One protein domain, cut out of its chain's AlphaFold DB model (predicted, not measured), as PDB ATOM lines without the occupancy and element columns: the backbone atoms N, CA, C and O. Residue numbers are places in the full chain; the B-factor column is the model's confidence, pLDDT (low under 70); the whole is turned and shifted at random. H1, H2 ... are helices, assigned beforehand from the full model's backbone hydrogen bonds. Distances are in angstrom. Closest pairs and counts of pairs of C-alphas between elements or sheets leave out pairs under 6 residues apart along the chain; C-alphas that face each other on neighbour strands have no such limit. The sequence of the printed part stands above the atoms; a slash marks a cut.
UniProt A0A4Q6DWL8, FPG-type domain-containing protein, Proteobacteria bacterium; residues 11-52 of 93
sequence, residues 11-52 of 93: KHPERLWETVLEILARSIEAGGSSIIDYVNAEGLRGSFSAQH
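This is residues 11 to 52 of the 93 residues of the protein "FPG-type domain-containing protein" of Proteobacteria bacterium (UniProt A0A4Q6DWL8). One long helix, H1, makes an arm whose first part sticks out with residues 11 to 22, and past its far end a long loop, residues 30 to 47, folds back to bring the short helix H2 near Ser 27 of H1. The printed part has 42 residues with two named helices, H1 then H2, and no named strand: all helix. It is loose, with a radius of gyration of the C-alphas of 12.5 A, and spans 40 by 16 by 12 A.

H1, residues 13 to 29, begins at C-alpha 13 (1.493, 21.164, -3.928) and runs 24.6 A. H2, residues 48 to 51, ends at C-alpha 51 (-11.591, 32.663, -19.086).

H1 and H2 are close but not clearly touching; their closest C-alphas, of Ser 27 and Phe 48, are 5.5 A apart. Every O i to N i+4 pair in H1 is within hydrogen-bond range; H2 is too short for such a pair.

The C-alphas farthest apart, of Lys 11 and Glu 42, are 41.5 A apart. The link from H1 to H2 is long, 18 residues. The printed part has no cut, and no printed residue has pLDDT under 70.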
ATOM      1  N   LYS A  11      -0.092  15.513  -4.485       92.06
ATOM      2  CA  LYS A  11       1.243  15.032  -4.891       92.06
ATOM      3  C   LYS A  11       2.226  16.138  -5.289       92.06
ATOM      4  O   LYS A  11       3.418  15.947  -5.121       92.06
ATOM      5  N   HIS A  12       1.710  17.233  -5.845       93.44
ATOM      6  CA  HIS A  12       2.488  18.358  -6.379       93.44
ATOM      7  C   HIS A  12       1.917  19.681  -5.849       93.44
ATOM      8  O   HIS A  12       1.252  20.406  -6.601       93.44
ATOM      9  N   PRO A  13       2.011  19.938  -4.531       95.50
ATOM     10  CA  PRO A  13       1.493  21.164  -3.928       95.50
ATOM     11  C   PRO A  13       2.155  22.432  -4.490       95.50
ATOM     12  O   PRO A  13       1.474  23.443  -4.626       95.50
ATOM     13  N   GLU A  14       3.424  22.367  -4.889       97.44
ATOM     14  CA  GLU A  14       4.179  23.451  -5.528       97.44
ATOM     15  C   GLU A  14       3.533  23.907  -6.839       97.44
ATOM     16  O   GLU A  14       3.216  25.081  -7.008       97.44
ATOM     17  N   ARG A  15       3.185  22.958  -7.714       96.44
ATOM     18  CA  ARG A  15       2.506  23.264  -8.976       96.44
ATOM     19  C   ARG A  15       1.121  23.861  -8.743       96.44
ATOM     20  O   ARG A  15       0.666  24.708  -9.511       96.44
ATOM     21  N   LEU A  16       0.413  23.393  -7.711       96.56
ATOM     22  CA  LEU A  16      -0.881  23.960  -7.335       96.56
ATOM     23  C   LEU A  16      -0.721  25.410  -6.868       96.56
ATOM     24  O   LEU A  16      -1.491  26.258  -7.304       96.56
ATOM     25  N   TRP A  17       0.273  25.681  -6.024       98.06
ATOM     26  CA  TRP A  17       0.604  27.020  -5.542       98.06
ATOM     27  C   TRP A  17       0.923  27.982  -6.692       98.06
ATOM     28  O   TRP A  17       0.285  29.026  -6.806       98.06
ATOM     29  N   GLU A  18       1.825  27.592  -7.594       98.44
ATOM     30  CA  GLU A  18       2.189  28.384  -8.777       98.44
ATOM     31  C   GLU A  18       0.969  28.689  -9.654       98.44
ATOM     32  O   GLU A  18       0.734  29.838 -10.019       98.44
ATOM     33  N   THR A  19       0.136  27.675  -9.922       97.75
ATOM     34  CA  THR A  19      -1.087  27.844 -10.727       97.75
ATOM     35  C   THR A  19      -2.079  28.794 -10.050       97.75
ATOM     36  O   THR A  19      -2.754  29.568 -10.724       97.75
ATOM     37  N   VAL A  20      -2.199  28.746  -8.718       97.88
ATOM     38  CA  VAL A  20      -3.074  29.663  -7.971       97.88
ATOM     39  C   VAL A  20      -2.590  31.103  -8.121       97.88
ATOM     40  O   VAL A  20      -3.406  31.969  -8.424       97.88
ATOM     41  N   LEU A  21      -1.288  31.356  -7.964       98.56
ATOM     42  CA  LEU A  21      -0.724  32.696  -8.142       98.56
ATOM     43  C   LEU A  21      -0.918  33.218  -9.570       98.56
ATOM     44  O   LEU A  21      -1.362  34.351  -9.741       98.56
ATOM     45  N   GLU A  22      -0.654  32.387 -10.582       98.44
ATOM     46  CA  GLU A  22      -0.843  32.748 -11.993       98.44
ATOM     47  C   GLU A  22      -2.299  33.152 -12.277       98.44
ATOM     48  O   GLU A  22      -2.568  34.204 -12.858       98.44
ATOM     49  N   ILE A  23      -3.258  32.334 -11.837       98.25
ATOM     50  CA  ILE A  23      -4.682  32.574 -12.082       98.25
ATOM     51  C   ILE A  23      -5.182  33.809 -11.329       98.25
ATOM     52  O   ILE A  23      -5.984  34.565 -11.877       98.25
ATOM     53  N   LEU A  24      -4.702  34.046 -10.104       98.44
ATOM     54  CA  LEU A  24      -5.039  35.258  -9.356       98.44
ATOM     55  C   LEU A  24      -4.492  36.513 -10.042       98.44
ATOM     56  O   LEU A  24      -5.245  37.471 -10.203       98.44
ATOM     57  N   ALA A  25      -3.236  36.496 -10.498       98.44
ATOM     58  CA  ALA A  25      -2.639  37.619 -11.223       98.44
ATOM     59  C   ALA A  25      -3.434  37.950 -12.496       98.44
ATOM     60  O   ALA A  25      -3.892  39.078 -12.667       98.44
ATOM     61  N   ARG A  26      -3.723  36.937 -13.322       98.25
ATOM     62  CA  ARG A  26      -4.536  37.091 -14.539       98.25
ATOM     63  C   ARG A  26      -5.953  37.586 -14.248       98.25
ATOM     64  O   ARG A  26      -6.508  38.372 -15.011       98.25
ATOM     65  N   SER A  27      -6.557  37.131 -13.148       97.56
ATOM     66  CA  SER A  27      -7.878  37.604 -12.736       97.56
ATOM     67  C   SER A  27      -7.852  39.069 -12.317       97.56
ATOM     68  O   SER A  27      -8.819  39.770 -12.595       97.56
ATOM     69  N   ILE A  28      -6.791  39.531 -11.652       96.44
ATOM     70  CA  ILE A  28      -6.631  40.937 -11.265       96.44
ATOM     71  C   ILE A  28      -6.468  41.808 -12.515       96.44
ATOM     72  O   ILE A  28      -7.175  42.804 -12.648       96.44
ATOM     73  N   GLU A  29      -5.621  41.395 -13.461       96.69
ATOM     74  CA  GLU A  29      -5.422  42.092 -14.744       96.69
ATOM     75  C   GLU A  29      -6.727  42.238 -15.541       96.69
ATOM     76  O   GLU A  29      -6.971  43.267 -16.166       96.69
ATOM     77  N   ALA A  30      -7.604  41.232 -15.479       96.56
ATOM     78  CA  ALA A  30      -8.906  41.240 -16.141       96.56
ATOM     79  C   ALA A  30     -10.027  41.946 -15.342       96.56
ATOM     80  O   ALA A  30     -11.191  41.898 -15.758       96.56
ATOM     81  N   GLY A  31      -9.712  42.574 -14.202       95.56
ATOM     82  CA  GLY A  31     -10.680  43.276 -13.348       95.56
ATOM     83  C   GLY A  31     -11.608  42.358 -12.542       95.56
ATOM     84  O   GLY A  31     -12.670  42.783 -12.093       95.56
ATOM     85  N   GLY A  32     -11.239  41.090 -12.362       96.00
ATOM     86  CA  GLY A  32     -12.039  40.075 -11.677       96.00
ATOM     87  C   GLY A  32     -13.106  39.425 -12.561       96.00
ATOM     88  O   GLY A  32     -13.132  39.590 -13.781       96.00
ATOM     89  N   SER A  33     -14.005  38.661 -11.936       96.56
ATOM     90  CA  SER A  33     -15.125  37.990 -12.607       96.56
ATOM     91  C   SER A  33     -16.457  38.619 -12.202       96.56
ATOM     92  O   SER A  33     -16.945  38.385 -11.097       96.56
ATOM     93  N   SER A  34     -17.109  39.337 -13.118       95.56
ATOM     94  CA  SER A  34     -18.478  39.831 -12.913       95.56
ATOM     95  C   SER A  34     -19.513  38.777 -13.316       95.56
ATOM     96  O   SER A  34     -20.072  38.830 -14.413       95.56
ATOM     97  N   ILE A  35     -19.753  37.802 -12.431       89.00
ATOM     98  CA  ILE A  35     -20.653  36.660 -12.692       89.00
ATOM     99  C   ILE A  35     -22.130  37.063 -12.590       89.00
ATOM    100  O   ILE A  35     -22.907  36.756 -13.486       89.00
ATOM    101  N   ILE A  36     -22.511  37.747 -11.507       87.75
ATOM    102  CA  ILE A  36     -23.887  38.208 -11.278       87.75
ATOM    103  C   ILE A  36     -23.904  39.734 -11.429       87.75
ATOM    104  O   ILE A  36     -24.087  40.259 -12.528       87.75
ATOM    105  N   ASP A  37     -23.597  40.450 -10.358       91.12
ATOM    106  CA  ASP A  37     -23.747  41.901 -10.232       91.12
ATOM    107  C   ASP A  37     -22.482  42.609  -9.722       91.12
ATOM    108  O   ASP A  37     -22.459  43.833  -9.644       91.12
ATOM    109  N   TYR A  38     -21.407  41.864  -9.441       92.62
ATOM    110  CA  TYR A  38     -20.143  42.445  -8.987       92.62
ATOM    111  C   TYR A  38     -19.562  43.445 -10.000       92.62
ATOM    112  O   TYR A  38     -19.431  43.133 -11.189       92.62
ATOM    113  N   VAL A  39     -19.145  44.604  -9.494       94.69
ATOM    114  CA  VAL A  39     -18.382  45.653 -10.182       94.69
ATOM    115  C   VAL A  39     -17.279  46.165  -9.253       94.69
ATOM    116  O   VAL A  39     -17.370  46.003  -8.033       94.69
ATOM    117  N   ASN A  40     -16.229  46.760  -9.816       91.62
ATOM    118  CA  ASN A  40     -15.167  47.393  -9.032       91.62
ATOM    119  C   ASN A  40     -15.604  48.768  -8.468       91.62
ATOM    120  O   ASN A  40     -16.754  49.181  -8.628       91.62
ATOM    121  N   ALA A  41     -14.688  49.479  -7.799       91.75
ATOM    122  CA  ALA A  41     -14.973  50.772  -7.166       91.75
ATOM    123  C   ALA A  41     -15.423  51.856  -8.164       91.75
ATOM    124  O   ALA A  41     -16.182  52.752  -7.802       91.75
ATOM    125  N   GLU A  42     -15.003  51.746  -9.423       93.81
ATOM    126  CA  GLU A  42     -15.379  52.637 -10.520       93.81
ATOM    127  C   GLU A  42     -16.672  52.201 -11.237       93.81
ATOM    128  O   GLU A  42     -17.078  52.821 -12.219       93.81
ATOM    129  N   GLY A  43     -17.333  51.132 -10.778       94.62
ATOM    130  CA  GLY A  43     -18.548  50.590 -11.394       94.62
ATOM    131  C   GLY A  43     -18.300  49.744 -12.649       94.62
ATOM    132  O   GLY A  43     -19.247  49.394 -13.357       94.62
ATOM    133  N   LEU A  44     -17.046  49.385 -12.937       95.00
ATOM    134  CA  LEU A  44     -16.664  48.593 -14.104       95.00
ATOM    135  C   LEU A  44     -16.787  47.088 -13.829       95.00
ATOM    136  O   LEU A  44     -16.480  46.600 -12.738       95.00
ATOM    137  N   ARG A  45     -17.219  46.338 -14.850       96.62
ATOM    138  CA  ARG A  45     -17.300  44.870 -14.802       96.62
ATOM    139  C   ARG A  45     -15.954  44.237 -15.142       96.62
ATOM    140  O   ARG A  45     -15.312  44.623 -16.115       96.62
ATOM    141  N   GLY A  46     -15.588  43.207 -14.390       96.50
ATOM    142  CA  GLY A  46     -14.463  42.335 -14.694       96.50
ATOM    143  C   GLY A  46     -14.812  41.297 -15.760       96.50
ATOM    144  O   GLY A  46     -15.947  40.815 -15.835       96.50
ATOM    145  N   SER A  47     -13.824  40.927 -16.574       96.38
ATOM    146  CA  SER A  47     -13.994  40.038 -17.733       96.38
ATOM    147  C   SER A  47     -13.427  38.628 -17.541       96.38
ATOM    148  O   SER A  47     -13.529  37.790 -18.439       96.38
ATOM    149  N   PHE A  48     -12.869  38.307 -16.369       97.75
ATOM    150  CA  PHE A  48     -12.203  37.019 -16.144       97.75
ATOM    151  C   PHE A  48     -13.153  35.811 -16.195       97.75
ATOM    152  O   PHE A  48     -12.717  34.688 -16.454       97.75
ATOM    153  N   SER A  49     -14.466  36.025 -16.046       95.75
ATOM    154  CA  SER A  49     -15.476  34.971 -16.189       95.75
ATOM    155  C   SER A  49     -15.441  34.286 -17.558       95.75
ATOM    156  O   SER A  49     -15.663  33.079 -17.633       95.75
ATOM    157  N   ALA A  50     -15.076  35.012 -18.620       94.75
ATOM    158  CA  ALA A  50     -14.906  34.456 -19.963       94.75
ATOM    159  C   ALA A  50     -13.718  33.479 -20.068       94.75
ATOM    160  O   ALA A  50     -13.673  32.653 -20.976       94.75
ATOM    161  N   GLN A  51     -12.762  33.544 -19.135       96.69
ATOM    162  CA  GLN A  51     -11.591  32.663 -19.086       96.69
ATOM    163  C   GLN A  51     -11.801  31.437 -18.182       96.69
ATOM    164  O   GLN A  51     -10.895  30.612 -18.027       96.69
ATOM    165  N   HIS A  52     -12.974  31.287 -17.560       97.50
ATOM    166  CA  HIS A  52     -13.250  30.151 -16.690       97.50
ATOM    167  C   HIS A  52     -13.191  28.824 -17.457       97.50
ATOM    168  O   HIS A  52     -13.995  28.545 -18.341       97.50
TER     169      HIS A  52